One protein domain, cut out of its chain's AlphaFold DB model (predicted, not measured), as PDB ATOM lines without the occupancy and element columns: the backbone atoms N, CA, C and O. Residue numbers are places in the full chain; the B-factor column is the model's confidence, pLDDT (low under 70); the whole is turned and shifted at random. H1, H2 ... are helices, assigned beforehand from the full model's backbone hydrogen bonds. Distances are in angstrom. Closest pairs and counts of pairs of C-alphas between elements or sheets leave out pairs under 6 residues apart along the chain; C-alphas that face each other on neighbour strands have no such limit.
ATOM      1  N   GLU A 122     -44.535 -22.255  -0.611       84.25
ATOM      2  CA  GLU A 122     -45.979 -22.071  -0.800       84.25
ATOM      3  C   GLU A 122     -46.670 -23.295  -1.411       84.25
ATOM      4  O   GLU A 122     -47.700 -23.730  -0.899       84.25
ATOM      5  N   LYS A 123     -46.049 -23.917  -2.420       83.94
ATOM      6  CA  LYS A 123     -46.541 -25.153  -3.048       83.94
ATOM      7  C   LYS A 123     -46.708 -26.300  -2.047       83.94
ATOM      8  O   LYS A 123     -47.649 -27.078  -2.123       83.94
ATOM      9  N   LEU A 124     -45.800 -26.405  -1.084       86.31
ATOM     10  CA  LEU A 124     -45.840 -27.466  -0.084       86.31
ATOM     11  C   LEU A 124     -46.912 -27.168   0.978       86.31
ATOM     12  O   LEU A 124     -47.651 -28.059   1.393       86.31
ATOM     13  N   ARG A 125     -47.066 -25.894   1.354       88.69
ATOM     14  CA  ARG A 125     -48.140 -25.435   2.248       88.69
ATOM     15  C   ARG A 125     -49.534 -25.648   1.665       88.69
ATOM     16  O   ARG A 125     -50.428 -26.059   2.400       88.69
ATOM     17  N   SER A 126     -49.733 -25.395   0.371       85.62
ATOM     18  CA  SER A 126     -51.028 -25.609  -0.287       85.62
ATOM     19  C   SER A 126     -51.399 -27.093  -0.350       85.62
ATOM     20  O   SER A 126     -52.537 -27.441  -0.042       85.62
ATOM     21  N   LEU A 127     -50.429 -27.967  -0.641       85.50
ATOM     22  CA  LEU A 127     -50.591 -29.425  -0.596       85.50
ATOM     23  C   LEU A 127     -50.915 -29.943   0.811       85.50
ATOM     24  O   LEU A 127     -51.809 -30.769   0.987       85.50
ATOM     25  N   ALA A 128     -50.216 -29.444   1.830       87.44
ATOM     26  CA  ALA A 128     -50.512 -29.803   3.213       87.44
ATOM     27  C   ALA A 128     -51.912 -29.331   3.628       87.44
ATOM     28  O   ALA A 128     -52.644 -30.063   4.290       87.44
ATOM     29  N   LEU A 129     -52.322 -28.138   3.193       88.19
ATOM     30  CA  LEU A 129     -53.652 -27.607   3.467       88.19
ATOM     31  C   LEU A 129     -54.757 -28.413   2.772       88.19
ATOM     32  O   LEU A 129     -55.788 -28.667   3.392       88.19
ATOM     33  N   SER A 130     -54.554 -28.851   1.527       85.31
ATOM     34  CA  SER A 130     -55.518 -29.720   0.842       85.31
ATOM     35  C   SER A 130     -55.614 -31.092   1.517       85.31
ATOM     36  O   SER A 130     -56.714 -31.611   1.670       85.31
ATOM     37  N   SER A 131     -54.489 -31.631   2.002       86.06
ATOM     38  CA  SER A 131     -54.460 -32.861   2.807       86.06
ATOM     39  C   SER A 131     -55.265 -32.714   4.107       86.06
ATOM     40  O   SER A 131     -56.121 -33.544   4.402       86.06
ATOM     41  N   ILE A 132     -55.097 -31.601   4.834       86.50
ATOM     42  CA  ILE A 132     -55.849 -31.307   6.071       86.50
ATOM     43  C   ILE A 132     -57.360 -31.180   5.812       86.50
ATOM     44  O   ILE A 132     -58.161 -31.571   6.657       86.50
ATOM     45  N   LYS A 133     -57.762 -30.657   4.648       84.50
ATOM     46  CA  LYS A 133     -59.174 -30.548   4.243       84.50
ATOM     47  C   LYS A 133     -59.788 -31.862   3.748       84.50
ATOM     48  O   LYS A 133     -60.979 -31.889   3.462       84.50
ATOM     49  N   GLY A 134     -59.000 -32.930   3.623       80.75
ATOM     50  CA  GLY A 134     -59.442 -34.198   3.035       80.75
ATOM     51  C   GLY A 134     -59.469 -34.205   1.501       80.75
ATOM     52  O   GLY A 134     -59.884 -35.191   0.901       80.75
ATOM     53  N   GLU A 135     -58.984 -33.150   0.843       79.06
ATOM     54  CA  GLU A 135     -58.851 -33.056  -0.616       79.06
ATOM     55  C   GLU A 135     -57.445 -33.480  -1.068       79.06
ATOM     56  O   GLU A 135     -56.693 -32.724  -1.695       79.06
ATOM     57  N   SER A 136     -57.053 -34.704  -0.722       76.62
ATOM     58  CA  SER A 136     -55.739 -35.230  -1.086       76.62
ATOM     59  C   SER A 136     -55.580 -35.320  -2.605       76.62
ATOM     60  O   SER A 136     -56.389 -35.922  -3.310       76.62
ATOM     61  N   VAL A 137     -54.483 -34.766  -3.124       76.56
ATOM     62  CA  VAL A 137     -54.136 -34.829  -4.557       76.56
ATOM     63  C   VAL A 137     -53.981 -36.275  -5.033       76.56
ATOM     64  O   VAL A 137     -54.344 -36.603  -6.159       76.56
ATOM     65  N   LEU A 138     -53.513 -37.146  -4.138       78.06
ATOM     66  CA  LEU A 138     -53.398 -38.582  -4.357       78.06
ATOM     67  C   LEU A 138     -54.752 -39.239  -4.666       78.06
ATOM     68  O   LEU A 138     -54.831 -40.040  -5.594       78.06
ATOM     69  N   PHE A 139     -55.835 -38.813  -4.006       78.12
ATOM     70  CA  PHE A 139     -57.182 -39.319  -4.285       78.12
ATOM     71  C   PHE A 139     -57.642 -38.962  -5.705       78.12
ATOM     72  O   PHE A 139     -58.170 -39.810  -6.415       78.12
ATOM     73  N   LYS A 140     -57.351 -37.739  -6.177       78.38
ATOM     74  CA  LYS A 140     -57.648 -37.315  -7.564       78.38
ATOM     75  C   LYS A 140     -56.856 -38.100  -8.614       78.38
ATOM     76  O   LYS A 140     -57.235 -38.107  -9.787       78.38
ATOM     77  N   LEU A 141     -55.745 -38.713  -8.214       76.50
ATOM     78  CA  LEU A 141     -54.930 -39.574  -9.063       76.50
ATOM     79  C   LEU A 141     -55.269 -41.063  -8.898       76.50
ATOM     80  O   LEU A 141     -54.872 -41.832  -9.756       76.50
ATOM     81  N   GLY A 142     -56.021 -41.470  -7.870       76.81
ATOM     82  CA  GLY A 142     -56.242 -42.887  -7.555       76.81
ATOM     83  C   GLY A 142     -55.010 -43.571  -6.946       76.81
ATOM     84  O   GLY A 142     -54.842 -44.782  -7.078       76.81
ATOM     85  N   LEU A 143     -54.129 -42.795  -6.305       81.12
ATOM     86  CA  LEU A 143     -52.888 -43.271  -5.696       81.12
ATOM     87  C   LEU A 143     -52.949 -43.276  -4.178       81.12
ATOM     88  O   LEU A 143     -53.581 -42.422  -3.564       81.12
ATOM     89  N   ASP A 144     -52.169 -44.185  -3.600       84.06
ATOM     90  CA  ASP A 144     -51.807 -44.172  -2.186       84.06
ATOM     91  C   ASP A 144     -50.364 -43.687  -2.032       84.06
ATOM     92  O   ASP A 144     -49.535 -43.864  -2.931       84.06
ATOM     93  N   GLU A 145     -50.028 -43.129  -0.869       81.31
ATOM     94  CA  GLU A 145     -48.672 -42.643  -0.572       81.31
ATOM     95  C   GLU A 145     -47.625 -43.765  -0.687       81.31
ATOM     96  O   GLU A 145     -46.578 -43.581  -1.307       81.31
ATOM     97  N   ALA A 146     -47.951 -44.963  -0.188       85.25
ATOM     98  CA  ALA A 146     -47.084 -46.138  -0.279       85.25
ATOM     99  C   ALA A 146     -46.843 -46.581  -1.733       85.25
ATOM    100  O   ALA A 146     -45.715 -46.906  -2.103       85.25
ATOM    101  N   LYS A 147     -47.888 -46.547  -2.574       86.00
ATOM    102  CA  LYS A 147     -47.786 -46.894  -4.001       86.00
ATOM    103  C   LYS A 147     -46.921 -45.882  -4.744       86.00
ATOM    104  O   LYS A 147     -46.028 -46.279  -5.485       86.00
ATOM    105  N   LEU A 148     -47.131 -44.586  -4.501       86.69
ATOM    106  CA  LEU A 148     -46.322 -43.535  -5.115       86.69
ATOM    107  C   LEU A 148     -44.848 -43.644  -4.703       86.69
ATOM    108  O   LEU A 148     -43.973 -43.502  -5.552       86.69
ATOM    109  N   HIS A 149     -44.565 -43.917  -3.427       87.00
ATOM    110  CA  HIS A 149     -43.194 -44.107  -2.958       87.00
ATOM    111  C   HIS A 149     -42.528 -45.323  -3.617       87.00
ATOM    112  O   HIS A 149     -41.403 -45.216  -4.095       87.00
ATOM    113  N   ALA A 150     -43.246 -46.446  -3.714       87.69
ATOM    114  CA  ALA A 150     -42.753 -47.665  -4.349       87.69
ATOM    115  C   ALA A 150     -42.454 -47.482  -5.846       87.69
ATOM    116  O   ALA A 150     -41.457 -48.020  -6.323       87.69
ATOM    117  N   ILE A 151     -43.289 -46.720  -6.563       88.00
ATOM    118  CA  ILE A 151     -43.074 -46.353  -7.973       88.00
ATOM    119  C   ILE A 151     -41.884 -45.397  -8.099       88.00
ATOM    120  O   ILE A 151     -41.000 -45.601  -8.921       88.00
ATOM    121  N   ALA A 152     -41.816 -44.357  -7.265       88.69
ATOM    122  CA  ALA A 152     -40.721 -43.392  -7.323       88.69
ATOM    123  C   ALA A 152     -39.362 -44.026  -6.989       88.69
ATOM    124  O   ALA A 152     -38.343 -43.586  -7.518       88.69
ATOM    125  N   GLN A 153     -39.336 -45.033  -6.117       87.94
ATOM    126  CA  GLN A 153     -38.134 -45.803  -5.815       87.94
ATOM    127  C   GLN A 153     -37.730 -46.698  -6.994       87.94
ATOM    128  O   GLN A 153     -36.573 -46.667  -7.388       87.94
ATOM    129  N   GLU A 154     -38.685 -47.397  -7.617       90.56
ATOM    130  CA  GLU A 154     -38.452 -48.205  -8.825       90.56
ATOM    131  C   GLU A 154     -37.818 -47.378  -9.958       90.56
ATOM    132  O   GLU A 154     -36.861 -47.817 -10.587       90.56
ATOM    133  N   ILE A 155     -38.289 -46.141 -10.160       87.88
ATOM    134  CA  ILE A 155     -37.728 -45.228 -11.165       87.88
ATOM    135  C   ILE A 155     -36.320 -44.747 -10.773       87.88
ATOM    136  O   ILE A 155     -35.447 -44.649 -11.629       87.88
ATOM    137  N   LYS A 156     -36.074 -44.442  -9.492       86.69
ATOM    138  CA  LYS A 156     -34.759 -43.963  -9.019       86.69
ATOM    139  C   LYS A 156     -33.674 -45.033  -9.043       86.69
ATOM    140  O   LYS A 156     -32.512 -44.693  -9.241       86.69
ATOM    141  N   ASP A 157     -34.049 -46.283  -8.801       88.38
ATOM    142  CA  ASP A 157     -33.117 -47.411  -8.754       88.38
ATOM    143  C   ASP A 157     -32.717 -47.881 -10.168       88.38
ATOM    144  O   ASP A 157     -31.765 -48.646 -10.331       88.38
ATOM    145  N   PHE A 158     -33.408 -47.402 -11.208       87.12
ATOM    146  CA  PHE A 158     -33.089 -47.701 -12.598       87.12
ATOM    147  C   PHE A 158     -31.890 -46.875 -13.095       87.12
ATOM    148  O   PHE A 158     -31.932 -45.650 -13.149       87.12
ATOM    149  N   ALA A 159     -30.827 -47.567 -13.510       74.75
ATOM    150  CA  ALA A 159     -29.602 -46.972 -14.059       74.75
ATOM    151  C   ALA A 159     -29.366 -47.313 -15.549       74.75
ATOM    152  O   ALA A 159     -28.258 -47.131 -16.054       74.75
ATOM    153  N   GLY A 160     -30.375 -47.863 -16.238       80.44
ATOM    154  CA  GLY A 160     -30.286 -48.313 -17.634       80.44
ATOM    155  C   GLY A 160     -30.750 -47.275 -18.666       80.44
ATOM    156  O   GLY A 160     -31.174 -46.176 -18.320       80.44
ATOM    157  N   SER A 161     -30.694 -47.648 -19.948       79.88
ATOM    158  CA  SER A 161     -31.337 -46.923 -21.057       79.88
ATOM    159  C   SER A 161     -32.575 -47.695 -21.510       79.88
ATOM    160  O   SER A 161     -32.586 -48.922 -21.455       79.88
ATOM    161  N   LEU A 162     -33.612 -46.971 -21.929       80.56
ATOM    162  CA  LEU A 162     -34.824 -47.537 -22.528       80.56
ATOM    163  C   LEU A 162     -34.757 -47.350 -24.042       80.56
ATOM    164  O   LEU A 162     -34.640 -46.210 -24.511       80.56
ATOM    165  N   ASP A 163     -34.892 -48.440 -24.786       73.25
ATOM    166  CA  ASP A 163     -34.791 -48.421 -26.240       73.25
ATOM    167  C   ASP A 163     -36.192 -48.411 -26.876       73.25
ATOM    168  O   ASP A 163     -36.429 -47.647 -27.818       73.25
ATOM    169  N   ASP A 164     -37.153 -49.150 -26.298       74.50
ATOM    170  CA  ASP A 164     -38.547 -49.217 -26.762       74.50
ATOM    171  C   ASP A 164     -39.599 -49.356 -25.636       74.50
ATOM    172  O   ASP A 164     -39.296 -49.607 -24.472       74.50
ATOM    173  N   GLY A 165     -40.887 -49.209 -25.987       69.56
ATOM    174  CA  GLY A 165     -42.016 -49.276 -25.040       69.56
ATOM    175  C   GLY A 165     -42.208 -50.633 -24.349       69.56
ATOM    176  O   GLY A 165     -42.771 -50.697 -23.257       69.56
ATOM    177  N   SER A 166     -41.669 -51.719 -24.912       73.00
ATOM    178  CA  SER A 166     -41.588 -53.019 -24.231       73.00
ATOM    179  C   SER A 166     -40.701 -52.970 -22.987       73.00
ATOM    180  O   SER A 166     -40.977 -53.653 -21.997       73.00
ATOM    181  N   ASP A 167     -39.676 -52.116 -23.000       78.00
ATOM    182  CA  ASP A 167     -38.715 -51.988 -21.908       78.00
ATOM    183  C   ASP A 167     -39.345 -51.305 -20.695       78.00
ATOM    184  O   ASP A 167     -38.926 -51.560 -19.568       78.00
ATOM    185  N   LEU A 168     -40.397 -50.499 -20.888       78.25
ATOM    186  CA  LEU A 168     -41.173 -49.935 -19.780       78.25
ATOM    187  C   LEU A 168     -41.824 -51.033 -18.938       78.25
ATOM    188  O   LEU A 168     -41.774 -50.981 -17.710       78.25
ATOM    189  N   SER A 169     -42.400 -52.043 -19.594       80.69
ATOM    190  CA  SER A 169     -43.086 -53.143 -18.908       80.69
ATOM    191  C   SER A 169     -42.106 -54.065 -18.180       80.69
ATOM    192  O   SER A 169     -42.432 -54.587 -17.116       80.69
ATOM    193  N   SER A 170     -40.900 -54.244 -18.734       82.69
ATOM    194  CA  SER A 170     -39.851 -55.066 -18.121       82.69
ATOM    195  C   SER A 170     -39.146 -54.363 -16.960       82.69
ATOM    196  O   SER A 170     -38.815 -55.011 -15.969       82.69
ATOM    197  N   ASN A 171     -38.893 -53.055 -17.075       81.75
ATOM    198  CA  ASN A 171     -38.091 -52.309 -16.102       81.75
ATOM    199  C   ASN A 171     -38.928 -51.608 -15.023       81.75
ATOM    200  O   ASN A 171     -38.425 -51.403 -13.921       81.75
ATOM    201  N   PHE A 172     -40.199 -51.281 -15.297       86.44
ATOM    202  CA  PHE A 172     -41.097 -50.616 -14.342       86.44
ATOM    203  C   PHE A 172     -42.421 -51.376 -14.152       86.44
ATOM    204  O   PHE A 172     -43.501 -50.861 -14.481       86.44
ATOM    205  N   PRO A 173     -42.386 -52.618 -13.632       84.88
ATOM    206  CA  PRO A 173     -43.586 -53.425 -13.444       84.88
ATOM    207  C   PRO A 173     -44.604 -52.786 -12.489       84.88
ATOM    208  O   PRO A 173     -45.807 -52.913 -12.722       84.88
ATOM    209  N   ARG A 174     -44.176 -52.072 -11.434       85.06
ATOM    210  CA  ARG A 174     -45.115 -51.440 -10.483       85.06
ATOM    211  C   ARG A 174     -45.796 -50.225 -11.095       85.06
ATOM    212  O   ARG A 174     -47.001 -50.048 -10.910       85.06
ATOM    213  N   LEU A 175     -45.045 -49.409 -11.834       84.88
ATOM    214  CA  LEU A 175     -45.598 -48.295 -12.600       84.88
ATOM    215  C   LEU A 175     -46.608 -48.791 -13.640       84.88
ATOM    216  O   LEU A 175     -47.729 -48.290 -13.676       84.88
ATOM    217  N   CYS A 176     -46.251 -49.798 -14.441       81.75
ATOM    218  CA  CYS A 176     -47.125 -50.317 -15.495       81.75
ATOM    219  C   CYS A 176     -48.392 -50.978 -14.932       81.75
ATOM    220  O   CYS A 176     -49.475 -50.758 -15.467       81.75
ATOM    221  N   ALA A 177     -48.286 -51.716 -13.820       84.12
ATOM    222  CA  ALA A 177     -49.444 -52.292 -13.132       84.12
ATOM    223  C   ALA A 177     -50.396 -51.224 -12.571       84.12
ATOM    224  O   ALA A 177     -51.608 -51.419 -12.536       84.12
ATOM    225  N   TYR A 178     -49.857 -50.089 -12.123       83.12
ATOM    226  CA  TYR A 178     -50.677 -48.955 -11.718       83.12
ATOM    227  C   TYR A 178     -51.330 -48.286 -12.934       83.12
ATOM    228  O   TYR A 178     -52.537 -48.071 -12.923       83.12
ATOM    229  N   LEU A 179     -50.570 -48.012 -13.997       81.75
ATOM    230  CA  LEU A 179     -51.061 -47.346 -15.206       81.75
ATOM    231  C   LEU A 179     -52.164 -48.133 -15.931       81.75
ATOM    232  O   LEU A 179     -53.104 -47.513 -16.424       81.75
ATOM    233  N   SER A 180     -52.095 -49.468 -15.952       77.44
ATOM    234  CA  SER A 180     -53.134 -50.321 -16.549       77.44
ATOM    235  C   SER A 180     -54.440 -50.348 -15.746       77.44
ATOM    236  O   SER A 180     -55.502 -50.618 -16.302       77.44
ATOM    237  N   GLY A 181     -54.385 -50.042 -14.446       72.69
ATOM    238  CA  GLY A 181     -55.555 -49.972 -13.570       72.69
ATOM    239  C   GLY A 181     -56.293 -48.628 -13.593       72.69
ATOM    240  O   GLY A 181     -57.368 -48.519 -13.003       72.69
ATOM    241  N   ILE A 182     -55.741 -47.593 -14.236       71.12
ATOM    242  CA  ILE A 182     -56.356 -46.260 -14.278       71.12
ATOM    243  C   ILE A 182     -57.195 -46.140 -15.545       71.12
ATOM    244  O   ILE A 182     -56.682 -46.269 -16.650       71.12
ATOM    245  N   GLN A 183     -58.461 -45.770 -15.370       66.25
ATOM    246  CA  GLN A 183     -59.351 -45.335 -16.446       66.25
ATOM    247  C   GLN A 183     -59.446 -43.799 -16.411       66.25
ATOM    248  O   GLN A 183     -60.267 -43.250 -15.672       66.25
ATOM    249  N   PRO A 184     -58.549 -43.057 -17.093       60.84
ATOM    250  CA  PRO A 184     -58.598 -41.597 -17.138       60.84
ATOM    251  C   PRO A 184     -59.874 -41.021 -17.773       60.84
ATOM    252  O   PRO A 184     -60.247 -39.913 -17.391       60.84
ATOM    253  N   VAL A 185     -60.519 -41.718 -18.720       60.97
ATOM    254  CA  VAL A 185     -61.710 -41.248 -19.460       60.97
ATOM    255  C   VAL A 185     -62.641 -42.444 -19.740       60.97
ATOM    256  O   VAL A 185     -62.127 -43.512 -20.049       60.97
ATOM    257  N   PRO A 186     -63.981 -42.301 -19.660       58.75
ATOM    258  CA  PRO A 186     -64.920 -43.403 -19.916       58.75
ATOM    259  C   PRO A 186     -64.898 -43.963 -21.354       58.75
ATOM    260  O   PRO A 186     -65.192 -45.140 -21.527       58.75
ATOM    261  N   ASP A 187     -64.512 -43.165 -22.358       60.62
ATOM    262  CA  ASP A 187     -64.458 -43.552 -23.786       60.62
ATOM    263  C   ASP A 187     -63.030 -43.909 -24.262       60.62
ATOM    264  O   ASP A 187     -62.603 -43.553 -25.366       60.62
ATOM    265  N   GLN A 188     -62.228 -44.529 -23.399       67.12
ATOM    266  CA  GLN A 188     -60.825 -44.831 -23.684       67.12
ATOM    267  C   GLN A 188     -60.652 -46.031 -24.628       67.12
ATOM    268  O   GLN A 188     -61.486 -46.927 -24.682       67.12
ATOM    269  N   ILE A 189     -59.545 -46.056 -25.379       64.50
ATOM    270  CA  ILE A 189     -59.165 -47.210 -26.207       64.50
ATOM    271  C   ILE A 189     -58.786 -48.396 -25.303       64.50
ATOM    272  O   ILE A 189     -57.915 -48.241 -24.448       64.50
ATOM    273  N   ASP A 190     -59.372 -49.573 -25.554       60.81
ATOM    274  CA  ASP A 190     -59.159 -50.803 -24.766       60.81
ATOM    275  C   ASP A 190     -57.687 -51.278 -24.736       60.81
ATOM    276  O   ASP A 190     -57.205 -51.741 -23.706       60.81
ATOM    277  N   ASP A 191     -56.944 -51.094 -25.835       67.19
ATOM    278  CA  ASP A 191     -55.516 -51.442 -25.972       67.19
ATOM    279  C   ASP A 191     -54.610 -50.195 -25.905       67.19
ATOM    280  O   ASP A 191     -53.987 -49.786 -26.899       67.19
ATOM    281  N   MET A 192     -54.553 -49.545 -24.739       73.12
ATOM    282  CA  MET A 192     -53.628 -48.431 -24.499       73.12
ATOM    283  C   MET A 192     -52.214 -48.934 -24.165       73.12
ATOM    284  O   MET A 192     -52.017 -49.705 -23.229       73.12
ATOM    285  N   ASP A 193     -51.218 -48.437 -24.900       79.69
ATOM    286  CA  ASP A 193     -49.797 -48.719 -24.657       79.69
ATOM    287  C   ASP A 193     -49.338 -48.112 -23.308       79.69
ATOM    288  O   ASP A 193     -49.716 -46.970 -23.005       79.69
ATOM    289  N   PRO A 194     -48.523 -48.812 -22.487       79.12
ATOM    290  CA  PRO A 194     -47.932 -48.255 -21.267       79.12
ATOM    291  C   PRO A 194     -47.222 -46.903 -21.463       79.12
ATOM    292  O   PRO A 194     -47.290 -46.065 -20.562       79.12
ATOM    293  N   ASP A 195     -46.605 -46.633 -22.622       81.88
ATOM    294  CA  ASP A 195     -46.004 -45.312 -22.898       81.88
ATOM    295  C   ASP A 195     -47.067 -44.207 -22.977       81.88
ATOM    296  O   ASP A 195     -46.934 -43.136 -22.379       81.88
ATOM    297  N   GLN A 196     -48.177 -44.483 -23.660       80.12
ATOM    298  CA  GLN A 196     -49.294 -43.551 -23.790       80.12
ATOM    299  C   GLN A 196     -49.971 -43.304 -22.433       80.12
ATOM    300  O   GLN A 196     -50.310 -42.163 -22.099       80.12
ATOM    301  N   ALA A 197     -50.098 -44.352 -21.615       82.31
ATOM    302  CA  ALA A 197     -50.590 -44.260 -20.245       82.31
ATOM    303  C   ALA A 197     -49.693 -43.362 -19.374       82.31
ATOM    304  O   ALA A 197     -50.187 -42.500 -18.638       82.31
ATOM    305  N   LEU A 198     -48.370 -43.516 -19.502       84.94
ATOM    306  CA  LEU A 198     -47.378 -42.704 -18.804       84.94
ATOM    307  C   LEU A 198     -47.455 -41.231 -19.224       84.94
ATOM    308  O   LEU A 198     -47.461 -40.356 -18.357       84.94
ATOM    309  N   MET A 199     -47.589 -40.946 -20.523       83.50
ATOM    310  CA  MET A 199     -47.752 -39.574 -21.018       83.50
ATOM    311  C   MET A 199     -48.999 -38.898 -20.427       83.50
ATOM    312  O   MET A 199     -48.932 -37.757 -19.963       83.50
ATOM    313  N   ILE A 200     -50.139 -39.601 -20.401       83.25
ATOM    314  CA  ILE A 200     -51.387 -39.094 -19.806       83.25
ATOM    315  C   ILE A 200     -51.201 -38.843 -18.308       83.25
ATOM    316  O   ILE A 200     -51.606 -37.797 -17.791       83.25
ATOM    317  N   PHE A 201     -50.577 -39.782 -17.599       84.56
ATOM    318  CA  PHE A 201     -50.352 -39.669 -16.165       84.56
ATOM    319  C   PHE A 201     -49.420 -38.498 -15.818       84.56
ATOM    320  O   PHE A 201     -49.769 -37.669 -14.973       84.56
ATOM    321  N   ALA A 202     -48.298 -38.345 -16.522       85.81
ATOM    322  CA  ALA A 202     -47.397 -37.208 -16.355       85.81
ATOM    323  C   ALA A 202     -48.095 -35.875 -16.669       85.81
ATOM    324  O   ALA A 202     -47.946 -34.901 -15.927       85.81
ATOM    325  N   GLN A 203     -48.939 -35.831 -17.704       83.38
ATOM    326  CA  GLN A 203     -49.719 -34.637 -18.017       83.38
ATOM    327  C   GLN A 203     -50.736 -34.293 -16.917       83.38
ATOM    328  O   GLN A 203     -50.907 -33.119 -16.580       83.38
ATOM    329  N   ARG A 204     -51.366 -35.295 -16.287       83.19
ATOM    330  CA  ARG A 204     -52.229 -35.082 -15.110       83.19
ATOM    331  C   ARG A 204     -51.443 -34.494 -13.937       83.19
ATOM    332  O   ARG A 204     -51.932 -33.559 -13.306       83.19
ATOM    333  N   ILE A 205     -50.225 -34.972 -13.675       84.38
ATOM    334  CA  ILE A 205     -49.348 -34.420 -12.627       84.38
ATOM    335  C   ILE A 205     -48.983 -32.957 -12.920       84.38
ATOM    336  O   ILE A 205     -49.079 -32.105 -12.029       84.38
ATOM    337  N   ARG A 206     -48.627 -32.630 -14.170       83.19
ATOM    338  CA  ARG A 206     -48.331 -31.246 -14.588       83.19
ATOM    339  C   ARG A 206     -49.536 -30.329 -14.392       83.19
ATOM    340  O   ARG A 206     -49.402 -29.254 -13.809       83.19
ATOM    341  N   ASN A 207     -50.725 -30.774 -14.797       79.56
ATOM    342  CA  ASN A 207     -51.961 -30.010 -14.626       79.56
ATOM    343  C   ASN A 207     -52.268 -29.740 -13.142       79.56
ATOM    344  O   ASN A 207     -52.699 -28.642 -12.793       79.56
ATOM    345  N   LEU A 208     -52.004 -30.709 -12.260       74.12
ATOM    346  CA  LEU A 208     -52.162 -30.540 -10.813       74.12
ATOM    347  C   LEU A 208     -51.175 -29.524 -10.231       74.12
ATOM    348  O   LEU A 208     -51.568 -28.731  -9.379       74.12
ATOM    349  N   SER A 209     -49.929 -29.511 -10.710       67.19
ATOM    350  CA  SER A 209     -48.939 -28.508 -10.300       67.19
ATOM    351  C   SER A 209     -49.358 -27.091 -10.701       67.19
ATOM    352  O   SER A 209     -49.284 -26.186  -9.877       67.19
ATOM    353  N   ILE A 210     -49.858 -26.903 -11.926       63.28
ATOM    354  CA  ILE A 210     -50.227 -25.573 -12.439       63.28
ATOM    355  C   ILE A 210     -51.512 -25.044 -11.782       63.28
ATOM    356  O   ILE A 210     -51.595 -23.868 -11.434       63.28
ATOM    357  N   ASN A 211     -52.504 -25.907 -11.543       61.22
ATOM    358  CA  ASN A 211     -53.742 -25.510 -10.861       61.22
ATOM    359  C   ASN A 211     -53.517 -25.111  -9.388       61.22
ATOM    360  O   ASN A 211     -54.372 -24.469  -8.786       61.22
ATOM    361  N   GLN A 212     -52.389 -25.491  -8.780       58.12
ATOM    362  CA  GLN A 212     -52.034 -25.068  -7.421       58.12
ATOM    363  C   GLN A 212     -51.367 -23.690  -7.380       58.12
ATOM    364  O   GLN A 212     -51.524 -22.975  -6.391       58.12
ATOM    365  N   GLU A 213     -50.655 -23.305  -8.441       54.72
ATOM    366  CA  GLU A 213     -50.002 -21.996  -8.568       54.72
ATOM    367  C   GLU A 213     -51.023 -20.870  -8.798       54.72
ATOM    368  O   GLU A 213     -50.873 -19.766  -8.280       54.72
ATOM    369  N   SER A 214     -52.125 -21.150  -9.496       51.53
ATOM    370  CA  SER A 214     -53.138 -20.133  -9.792       51.53
ATOM    371  C   SER A 214     -54.022 -19.757  -8.590       51.53
ATOM    372  O   SER A 214     -54.356 -18.584  -8.397       51.53
ATOM    373  N   VAL A 215     -54.298 -20.706  -7.685       50.31
ATOM    374  CA  VAL A 215     -55.028 -20.450  -6.425       50.31
ATOM    375  C   VAL A 215     -54.253 -19.505  -5.489       50.31
ATOM    376  O   VAL A 215     -54.868 -18.755  -4.724       50.31
ATOM    377  N   ALA A 216     -52.918 -19.493  -5.559       45.69
ATOM    378  CA  ALA A 216     -52.066 -18.568  -4.806       45.69
ATOM    379  C   ALA A 216     -52.189 -17.114  -5.308       45.69
ATOM    380  O   ALA A 216     -52.336 -16.179  -4.513       45.69
ATOM    381  N   HIS A 217     -52.230 -16.913  -6.628       44.94
ATOM    382  CA  HIS A 217     -52.350 -15.588  -7.251       44.94
ATOM    383  C   HIS A 217     -53.763 -14.983  -7.171       44.94
ATOM    384  O   HIS A 217     -53.920 -13.758  -7.104       44.94
ATOM    385  N   VAL A 229     -61.045 -15.844 -16.865       69.81
ATOM    386  CA  VAL A 229     -61.509 -16.505 -18.096       69.81
ATOM    387  C   VAL A 229     -60.339 -17.187 -18.803       69.81
ATOM    388  O   VAL A 229     -60.463 -18.354 -19.166       69.81
ATOM    389  N   ASP A 230     -59.190 -16.521 -18.912       71.50
ATOM    390  CA  ASP A 230     -57.982 -17.105 -19.510       71.50
ATOM    391  C   ASP A 230     -57.489 -18.336 -18.732       71.50
ATOM    392  O   ASP A 230     -57.092 -19.343 -19.324       71.50
ATOM    393  N   GLU A 231     -57.579 -18.302 -17.400       68.12
ATOM    394  CA  GLU A 231     -57.239 -19.438 -16.543       68.12
ATOM    395  C   GLU A 231     -58.176 -20.636 -16.773       68.12
ATOM    396  O   GLU A 231     -57.711 -21.770 -16.938       68.12
ATOM    397  N   VAL A 232     -59.488 -20.386 -16.848       72.31
ATOM    398  CA  VAL A 232     -60.500 -21.414 -17.141       72.31
ATOM    399  C   VAL A 232     -60.290 -21.996 -18.541       72.31
ATOM    400  O   VAL A 232     -60.283 -23.217 -18.701       72.31
ATOM    401  N   MET A 233     -60.024 -21.164 -19.551       72.88
ATOM    402  CA  MET A 233     -59.721 -21.625 -20.910       72.88
ATOM    403  C   MET A 233     -58.440 -22.470 -20.955       72.88
ATOM    404  O   MET A 233     -58.392 -23.494 -21.642       72.88
ATOM    405  N   GLY A 234     -57.419 -22.111 -20.172       72.56
ATOM    406  CA  GLY A 234     -56.214 -22.920 -19.997       72.56
ATOM    407  C   GLY A 234     -56.491 -24.288 -19.362       72.56
ATOM    408  O   GLY A 234     -55.939 -25.300 -19.798       72.56
ATOM    409  N   GLN A 235     -57.371 -24.360 -18.357       73.25
ATOM    410  CA  GLN A 235     -57.794 -25.626 -17.740       73.25
ATOM    411  C   GLN A 235     -58.576 -26.517 -18.713       73.25
ATOM    412  O   GLN A 235     -58.296 -27.716 -18.808       73.25
ATOM    413  N   VAL A 236     -59.504 -25.930 -19.469       75.25
ATOM    414  CA  VAL A 236     -60.305 -26.635 -20.478       75.25
ATOM    415  C   VAL A 236     -59.406 -27.189 -21.584       75.25
ATOM    416  O   VAL A 236     -59.458 -28.382 -21.869       75.25
ATOM    417  N   ASN A 237     -58.491 -26.383 -22.131       76.06
ATOM    418  CA  ASN A 237     -57.569 -26.827 -23.182       76.06
ATOM    419  C   ASN A 237     -56.675 -27.997 -22.741       76.06
ATOM    420  O   ASN A 237     -56.442 -28.925 -23.517       76.06
ATOM    421  N   ARG A 238     -56.203 -27.989 -21.490       75.88
ATOM    422  CA  ARG A 238     -55.400 -29.085 -20.921       75.88
ATOM    423  C   ARG A 238     -56.215 -30.359 -20.686       75.88
ATOM    424  O   ARG A 238     -55.681 -31.454 -20.843       75.88
ATOM    425  N   SER A 239     -57.492 -30.224 -20.336       74.00
ATOM    426  CA  SER A 239     -58.410 -31.363 -20.180       74.00
ATOM    427  C   SER A 239     -58.735 -31.989 -21.540       74.00
ATOM    428  O   SER A 239     -58.602 -33.197 -21.706       74.00
ATOM    429  N   ILE A 240     -58.985 -31.154 -22.554       74.81
ATOM    430  CA  ILE A 240     -59.167 -31.578 -23.951       74.81
ATOM    431  C   ILE A 240     -57.917 -32.293 -24.487       74.81
ATOM    432  O   ILE A 240     -58.028 -33.238 -25.264       74.81
ATOM    433  N   GLN A 241     -56.709 -31.861 -24.105       75.25
ATOM    434  CA  GLN A 241     -55.476 -32.565 -24.482       75.25
ATOM    435  C   GLN A 241     -55.416 -33.978 -23.891       75.25
ATOM    436  O   GLN A 241     -55.080 -34.909 -24.618       75.25
ATOM    437  N   ILE A 242     -55.792 -34.154 -22.619       76.12
ATOM    438  CA  ILE A 242     -55.867 -35.479 -21.986       76.12
ATOM    439  C   ILE A 242     -56.903 -36.360 -22.694       76.12
ATOM    440  O   ILE A 242     -56.597 -37.501 -23.024       76.12
ATOM    441  N   GLU A 243     -58.091 -35.830 -22.990       73.62
ATOM    442  CA  GLU A 243     -59.141 -36.562 -23.711       73.62
ATOM    443  C   GLU A 243     -58.692 -36.984 -25.115       73.62
ATOM    444  O   GLU A 243     -58.893 -38.127 -25.522       73.62
ATOM    445  N   LYS A 244     -58.013 -36.098 -25.853       75.19
ATOM    446  CA  LYS A 244     -57.445 -36.426 -27.171       75.19
ATOM    447  C   LYS A 244     -56.407 -37.543 -27.086       75.19
ATOM    448  O   LYS A 244     -56.403 -38.424 -27.941       75.19
ATOM    449  N   MET A 245     -55.550 -37.505 -26.067       73.31
ATOM    450  CA  MET A 245     -54.542 -38.537 -25.831       73.31
ATOM    451  C   MET A 245     -55.154 -39.846 -25.331       73.31
ATOM    452  O   MET A 245     -54.577 -40.889 -25.585       73.31
ATOM    453  N   ALA A 246     -56.303 -39.827 -24.654       68.62
ATOM    454  CA  ALA A 246     -56.984 -41.036 -24.180       68.62
ATOM    455  C   ALA A 246     -57.831 -41.721 -25.272       68.62
ATOM    456  O   ALA A 246     -57.960 -42.942 -25.284       68.62
ATOM    457  N   THR A 247     -58.383 -40.946 -26.210       68.81
ATOM    458  CA  THR A 247     -59.311 -41.431 -27.253       68.81
ATOM    459  C   THR A 247     -58.630 -41.845 -28.561       68.81
ATOM    460  O   THR A 247     -59.264 -42.463 -29.414       68.81
ATOM    461  N   ARG A 248     -57.351 -41.497 -28.775       74.25
ATOM    462  CA  ARG A 248     -56.600 -41.796 -30.013       74.25
ATOM    463  C   ARG A 248     -55.187 -42.265 -29.696       74.25
ATOM    464  O   ARG A 248     -54.527 -41.659 -28.855       74.25
ATOM    465  N   LYS A 249     -54.686 -43.286 -30.410       71.94
ATOM    466  CA  LYS A 249     -53.279 -43.720 -30.299       71.94
ATOM    467  C   LYS A 249     -52.356 -42.546 -30.603       71.94
ATOM    468  O   LYS A 249     -52.349 -42.021 -31.715       71.94
ATOM    469  N   THR A 250     -51.604 -42.136 -29.592       72.19
ATOM    470  CA  THR A 250     -50.665 -41.019 -29.668       72.19
ATOM    471  C   THR A 250     -49.269 -41.572 -29.447       72.19
ATOM    472  O   THR A 250     -48.988 -42.106 -28.380       72.19
ATOM    473  N   LEU A 251     -48.410 -41.463 -30.461       72.75
ATOM    474  CA  LEU A 251     -47.026 -41.922 -30.385       72.75
ATOM    475  C   LEU A 251     -46.107 -40.763 -30.004       72.75
ATOM    476  O   LEU A 251     -46.228 -39.656 -30.538       72.75
ATOM    477  N   ARG A 252     -45.166 -41.035 -29.101       74.62
ATOM    478  CA  ARG A 252     -44.139 -40.079 -28.696       74.62
ATOM    479  C   ARG A 252     -43.187 -39.795 -29.871       74.62
ATOM    480  O   ARG A 252     -42.744 -40.735 -30.535       74.62
ATOM    481  N   PRO A 253     -42.834 -38.528 -30.145       69.88
ATOM    482  CA  PRO A 253     -41.822 -38.221 -31.149       69.88
ATOM    483  C   PRO A 253     -40.453 -38.729 -30.668       69.88
ATOM    484  O   PRO A 253     -39.910 -38.219 -29.688       69.88
ATOM    485  N   LYS A 254     -39.900 -39.746 -31.340       67.19
ATOM    486  CA  LYS A 254     -38.556 -40.265 -31.050       67.19
ATOM    487  C   LYS A 254     -37.508 -39.270 -31.558       67.19
ATOM    488  O   LYS A 254     -37.528 -38.899 -32.732       67.19
ATOM    489  N   MET A 255     -36.589 -38.842 -30.692       63.12
ATOM    490  CA  MET A 255     -35.422 -38.073 -31.135       63.12
ATOM    491  C   MET A 255     -34.442 -38.996 -31.879       63.12
ATOM    492  O   MET A 255     -34.342 -40.174 -31.537       63.12
ATOM    493  N   PRO A 256     -33.720 -38.512 -32.904       57.62
ATOM    494  CA  PRO A 256     -32.742 -39.334 -33.610       57.62
ATOM    495  C   PRO A 256     -31.566 -39.703 -32.687       57.62
ATOM    496  O   PRO A 256     -30.892 -38.821 -32.160       57.62
ATOM    497  N   GLY A 257     -31.308 -41.004 -32.503       66.50
ATOM    498  CA  GLY A 257     -30.188 -41.531 -31.707       66.50
ATOM    499  C   GLY A 257     -30.522 -42.826 -30.954       66.50
ATOM    500  O   GLY A 257     -31.688 -43.180 -30.818       66.50
ATOM    501  N   VAL A 258     -29.494 -43.520 -30.443       60.38
ATOM    502  CA  VAL A 258     -29.620 -44.823 -29.742       60.38
ATOM    503  C   VAL A 258     -30.414 -44.709 -28.430       60.38
ATOM    504  O   VAL A 258     -31.125 -45.631 -28.075       60.38
ATOM    505  N   ALA A 259     -30.382 -43.550 -27.763       68.69
ATOM    506  CA  ALA A 259     -31.152 -43.271 -26.540       68.69
ATOM    507  C   ALA A 259     -32.358 -42.339 -26.785       68.69
ATOM    508  O   ALA A 259     -32.836 -41.661 -25.872       68.69
ATOM    509  N   GLY A 260     -32.824 -42.243 -28.035       76.12
ATOM    510  CA  GLY A 260     -33.866 -41.294 -28.435       76.12
ATOM    511  C   GLY A 260     -35.211 -41.513 -27.741       76.12
ATOM    512  O   GLY A 260     -35.951 -40.554 -27.527       76.12
ATOM    513  N   TYR A 261     -35.516 -42.760 -27.364       78.25
ATOM    514  CA  TYR A 261     -36.721 -43.111 -26.615       78.25
ATOM    515  C   TYR A 261     -36.585 -42.776 -25.124       78.25
ATOM    516  O   TYR A 261     -37.409 -42.028 -24.597       78.25
ATOM    517  N   HIS A 262     -35.503 -43.218 -24.473       81.81
ATOM    518  CA  HIS A 262     -35.198 -42.870 -23.083       81.81
ATOM    519  C   HIS A 262     -35.246 -41.357 -22.829       81.81
ATOM    520  O   HIS A 262     -35.958 -40.909 -21.936       81.81
ATOM    521  N   GLN A 263     -34.582 -40.549 -23.664       81.50
ATOM    522  CA  GLN A 263     -34.588 -39.085 -23.529       81.50
ATOM    523  C   GLN A 263     -35.985 -38.471 -23.645       81.50
ATOM    524  O   GLN A 263     -36.259 -37.422 -23.060       81.50
ATOM    525  N   ALA A 264     -36.864 -39.105 -24.414       82.25
ATOM    526  CA  ALA A 264     -38.217 -38.631 -24.596       82.25
ATOM    527  C   ALA A 264     -39.102 -39.000 -23.392       82.25
ATOM    528  O   ALA A 264     -39.959 -38.196 -23.040       82.25
ATOM    529  N   VAL A 265     -38.887 -40.161 -22.756       84.12
ATOM    530  CA  VAL A 265     -39.636 -40.687 -21.590       84.12
ATOM    531  C   VAL A 265     -39.176 -40.093 -20.256       84.12
ATOM    532  O   VAL A 265     -40.001 -39.807 -19.387       84.12
ATOM    533  N   GLU A 266     -37.877 -39.852 -20.108       85.69
ATOM    534  CA  GLU A 266     -37.241 -39.297 -18.913       85.69
ATOM    535  C   GLU A 266     -37.984 -38.099 -18.281       85.69
ATOM    536  O   GLU A 266     -38.231 -38.128 -17.072       85.69
ATOM    537  N   PRO A 267     -38.428 -37.062 -19.024       85.62
ATOM    538  CA  PRO A 267     -39.155 -35.947 -18.417       85.62
ATOM    539  C   PRO A 267     -40.479 -36.354 -17.758       85.62
ATOM    540  O   PRO A 267     -40.885 -35.704 -16.798       85.62
ATOM    541  N   ASP A 268     -41.161 -37.394 -18.240       86.88
ATOM    542  CA  ASP A 268     -42.406 -37.879 -17.633       86.88
ATOM    543  C   ASP A 268     -42.129 -38.650 -16.337       86.88
ATOM    544  O   ASP A 268     -42.804 -38.426 -15.330       86.88
ATOM    545  N   LEU A 269     -41.089 -39.488 -16.328       87.12
ATOM    546  CA  LEU A 269     -40.630 -40.203 -15.132       87.12
ATOM    547  C   LEU A 269     -40.150 -39.228 -14.044       87.12
ATOM    548  O   LEU A 269     -40.488 -39.375 -12.864       87.12
ATOM    549  N   GLN A 270     -39.442 -38.171 -14.443       87.56
ATOM    550  CA  GLN A 270     -38.995 -37.118 -13.533       87.56
ATOM    551  C   GLN A 270     -40.159 -36.349 -12.894       87.56
ATOM    552  O   GLN A 270     -40.049 -35.951 -11.735       87.56
ATOM    553  N   GLU A 271     -41.297 -36.161 -13.574       87.25
ATOM    554  CA  GLU A 271     -42.481 -35.547 -12.948       87.25
ATOM    555  C   GLU A 271     -43.047 -36.403 -11.804       87.25
ATOM    556  O   GLU A 271     -43.458 -35.864 -10.773       87.25
ATOM    557  N   ILE A 272     -43.002 -37.733 -11.931       87.38
ATOM    558  CA  ILE A 272     -43.430 -38.659 -10.871       87.38
ATOM    559  C   ILE A 272     -42.486 -38.561  -9.667       87.38
ATOM    560  O   ILE A 272     -42.940 -38.439  -8.524       87.38
ATOM    561  N   ILE A 273     -41.172 -38.532  -9.913       88.31
ATOM    562  CA  ILE A 273     -40.163 -38.364  -8.857       88.31
ATOM    563  C   ILE A 273     -40.326 -37.016  -8.147       88.31
ATOM    564  O   ILE A 273     -40.273 -36.961  -6.915       88.31
ATOM    565  N   LYS A 274     -40.542 -35.929  -8.900       88.56
ATOM    566  CA  LYS A 274     -40.792 -34.592  -8.339       88.56
ATOM    567  C   LYS A 274     -42.047 -34.580  -7.473       88.56
ATOM    568  O   LYS A 274     -42.027 -34.016  -6.384       88.56
ATOM    569  N   LEU A 275     -43.133 -35.214  -7.914       86.88
ATOM    570  CA  LEU A 275     -44.351 -35.302  -7.111       86.88
ATOM    571  C   LEU A 275     -44.094 -36.047  -5.793       86.88
ATOM    572  O   LEU A 275     -44.467 -35.557  -4.727       86.88
ATOM    573  N   ALA A 276     -43.415 -37.195  -5.856       87.19
ATOM    574  CA  ALA A 276     -43.081 -37.991  -4.679       87.19
ATOM    575  C   ALA A 276     -42.164 -37.235  -3.703       87.19
ATOM    576  O   ALA A 276     -42.375 -37.283  -2.490       87.19
ATOM    577  N   SER A 277     -41.173 -36.493  -4.208       87.94
ATOM    578  CA  SER A 277     -40.267 -35.710  -3.362       87.94
ATOM    579  C   SER A 277     -40.990 -34.557  -2.662       87.94
ATOM    580  O   SER A 277     -40.797 -34.358  -1.463       87.94
ATOM    581  N   VAL A 278     -41.886 -33.850  -3.356       86.31
ATOM    582  CA  VAL A 278     -42.699 -32.776  -2.761       86.31
ATOM    583  C   VAL A 278     -43.651 -33.333  -1.699       86.31
ATOM    584  O   VAL A 278     -43.737 -32.779  -0.601       86.31
ATOM    585  N   LEU A 279     -44.330 -34.448  -1.988       86.62
ATOM    586  CA  LEU A 279     -45.271 -35.069  -1.053       86.62
ATOM    587  C   LEU A 279     -44.586 -35.638   0.192       86.62
ATOM    588  O   LEU A 279     -45.150 -35.535   1.277       86.62
ATOM    589  N   SER A 280     -43.339 -36.108   0.086       86.62
ATOM    590  CA  SER A 280     -42.558 -36.563   1.248       86.62
ATOM    591  C   SER A 280     -42.345 -35.480   2.319       86.62
ATOM    592  O   SER A 280     -42.110 -35.783   3.489       86.62
ATOM    593  N   GLY A 281     -42.447 -34.199   1.944       86.81
ATOM    594  CA  GLY A 281     -42.353 -33.073   2.872       86.81
ATOM    595  C   GLY A 281     -43.674 -32.697   3.552       86.81
ATOM    596  O   GLY A 281     -43.650 -31.979   4.553       86.81
ATOM    597  N   VAL A 282     -44.819 -33.181   3.055       88.94
ATOM    598  CA  VAL A 282     -46.150 -32.847   3.590       88.94
ATOM    599  C   VAL A 282     -46.318 -33.264   5.056       88.94
ATOM    600  O   VAL A 282     -46.768 -32.417   5.832       88.94
ATOM    601  N   PRO A 283     -45.912 -34.475   5.499       89.75
ATOM    602  CA  PRO A 283     -46.056 -34.878   6.900       89.75
ATOM    603  C   PRO A 283     -45.381 -33.914   7.882       89.75
ATOM    604  O   PRO A 283     -45.962 -33.567   8.908       89.75
ATOM    605  N   LYS A 284     -44.193 -33.398   7.535       91.88
ATOM    606  CA  LYS A 284     -43.471 -32.417   8.362       91.88
ATOM    607  C   LYS A 284     -44.251 -31.111   8.504       91.88
ATOM    608  O   LYS A 284     -44.301 -30.541   9.589       91.88
ATOM    609  N   VAL A 285     -44.897 -30.649   7.433       91.75
ATOM    610  CA  VAL A 285     -45.729 -29.437   7.486       91.75
ATOM    611  C   VAL A 285     -47.010 -29.658   8.252       91.75
ATOM    612  O   VAL A 285     -47.399 -28.780   9.012       91.75
ATOM    613  N   VAL A 286     -47.644 -30.820   8.106       90.81
ATOM    614  CA  VAL A 286     -48.824 -31.172   8.906       90.81
ATOM    615  C   VAL A 286     -48.468 -31.209  10.394       90.81
ATOM    616  O   VAL A 286     -49.210 -30.661  11.206       90.81
ATOM    617  N   GLN A 287     -47.305 -31.754  10.757       93.12
ATOM    618  CA  GLN A 287     -46.817 -31.723  12.134       93.12
ATOM    619  C   GLN A 287     -46.582 -30.285  12.622       93.12
ATOM    620  O   GLN A 287     -47.151 -29.878  13.634       93.12
ATOM    621  N   SER A 288     -45.817 -29.473  11.882       91.75
ATOM    622  CA  SER A 288     -45.593 -28.064  12.245       91.75
ATOM    623  C   SER A 288     -46.891 -27.252  12.296       91.75
ATOM    624  O   SER A 288     -47.018 -26.329  13.096       91.75
ATOM    625  N   PHE A 289     -47.878 -27.597  11.468       93.62
ATOM    626  CA  PHE A 289     -49.214 -27.016  11.499       93.62
ATOM    627  C   PHE A 289     -49.948 -27.367  12.790       93.62
ATOM    628  O   PHE A 289     -50.520 -26.477  13.411       93.62
ATOM    629  N   GLN A 290     -49.923 -28.629  13.218       92.25
ATOM    630  CA  GLN A 290     -50.541 -29.054  14.476       92.25
ATOM    631  C   GLN A 290     -49.880 -28.372  15.676       92.25
ATOM    632  O   GLN A 290     -50.575 -27.879  16.562       92.25
ATOM    633  N   GLU A 291     -48.551 -28.275  15.679       92.44
ATOM    634  CA  GLU A 291     -47.802 -27.557  16.711       92.44
ATOM    635  C   GLU A 291     -48.186 -26.072  16.738       92.44
ATOM    636  O   GLU A 291     -48.583 -25.556  17.783       92.44
ATOM    637  N   MET A 292     -48.150 -25.392  15.587       90.62
ATOM    638  CA  MET A 292     -48.541 -23.985  15.469       90.62
ATOM    639  C   MET A 292     -49.996 -23.766  15.884       90.62
ATOM    640  O   MET A 292     -50.292 -22.819  16.609       90.62
ATOM    641  N   LYS A 293     -50.906 -24.662  15.490       90.56
ATOM    642  CA  LYS A 293     -52.309 -24.638  15.906       90.56
ATOM    643  C   LYS A 293     -52.427 -24.747  17.426       90.56
ATOM    644  O   LYS A 293     -53.138 -23.952  18.030       90.56
ATOM    645  N   CYS A 294     -51.706 -25.672  18.057       88.44
ATOM    646  CA  CYS A 294     -51.678 -25.814  19.513       88.44
ATOM    647  C   CYS A 294     -51.161 -24.547  20.205       88.44
ATOM    648  O   CYS A 294     -51.762 -24.099  21.183       88.44
ATOM    649  N   TRP A 295     -50.091 -23.934  19.691       88.44
ATOM    650  CA  TRP A 295     -49.589 -22.656  20.201       88.44
ATOM    651  C   TRP A 295     -50.612 -21.533  20.045       88.44
ATOM    652  O   TRP A 295     -50.857 -20.797  20.997       88.44
ATOM    653  N   MET A 296     -51.259 -21.433  18.883       88.12
ATOM    654  CA  MET A 296     -52.288 -20.429  18.623       88.12
ATOM    655  C   MET A 296     -53.519 -20.617  19.506       88.12
ATOM    656  O   MET A 296     -54.036 -19.629  20.003       88.12
ATOM    657  N   LEU A 297     -53.962 -21.853  19.747       85.44
ATOM    658  CA  LEU A 297     -55.085 -22.144  20.642       85.44
ATOM    659  C   LEU A 297     -54.762 -21.831  22.106       85.44
ATOM    660  O   LEU A 297     -55.639 -21.381  22.833       85.44
ATOM    661  N   ARG A 298     -53.517 -22.058  22.541       84.56
ATOM    662  CA  ARG A 298     -53.055 -21.688  23.891       84.56
ATOM    663  C   ARG A 298     -52.924 -20.178  24.060       84.56
ATOM    664  O   ARG A 298     -53.201 -19.668  25.136       84.56
ATOM    665  N   ALA A 299     -52.504 -19.487  23.007       82.88
ATOM    666  CA  ALA A 299     -52.382 -18.034  22.968       82.88
ATOM    667  C   ALA A 299     -53.675 -17.329  22.522       82.88
ATOM    668  O   ALA A 299     -53.658 -16.116  22.324       82.88
ATOM    669  N   ALA A 300     -54.768 -18.072  22.308       81.81
ATOM    670  CA  ALA A 300     -56.052 -17.523  21.898       81.81
ATOM    671  C   ALA A 300     -56.673 -16.787  23.084       81.81
ATOM    672  O   ALA A 300     -57.422 -17.361  23.875       81.81
TER     673      ALA A 300
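Overview. This is residues 122 to 217 and 229 to 300 of the 337 residues of an uncharacterized protein of Limnohabitans sp. 63ED37-2 (UniProt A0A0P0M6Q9). The middle is the long helix H6, with H7 side by side with it, opposite ways, and H8 crossing on its other side. H4 and H5 pack on H6 near its first residues, H3 packs on H8, and H1 packs on H9, whose residues 290 to 298 stick out. The printed part, 168 residues with nine named helices, H1 to H9 in order, and no named strand, is all helix. It is only just compact, close to loose (radius of gyration of the C-alphas 18.3 A), spanning 62 by 41 by 28 A.

Arrangement. Start at H1, residues 122 to 132: it touches H9, residues 282 to 298, closest at C-alphas 128 and 282, 5.3 A. H2, residues 137 to 141, is close to but not clearly touching H6, residues 194 to 217; closest C-alphas 137 and 208, 7.8 A. H3, residues 145 to 157, touches H8, residues 260 to 280, closest at C-alphas 152 and 273, 5.3 A. The hub H6 touches H4, residues 165 to 171 (C-alphas 165 and 195, 6.0 A), and H5, residues 173 to 180 (C-alphas 179 and 197, 5.9 A). H7, residues 229 to 247, touches H6 at a shallow tilt of 10 degrees, opposite ways (C-alphas 242 and 200, 6.2 A). H8 touches H6 at a steep tilt of 46 degrees, the same way (C-alphas 268 and 202, 5.2 A). O i to N i+4 pairs are within hydrogen-bond range throughout, except H4 (2 of 3), H6 (17 of 20) and H8 (14 of 17).

Along the chain. Find C-alpha 122 at (-45.979, -22.071, -0.800), beginning H1. H6 runs 35.8 A. H9 ends at (-53.055, -21.688, 23.891).

Size, cuts and confidence. Residues 218 to 228 are cut out; the gap is 14.2 A. Links H5 to H6 and H7 to H8 are long. Confidence is under 70 in 30 residues, among them 183 to 191.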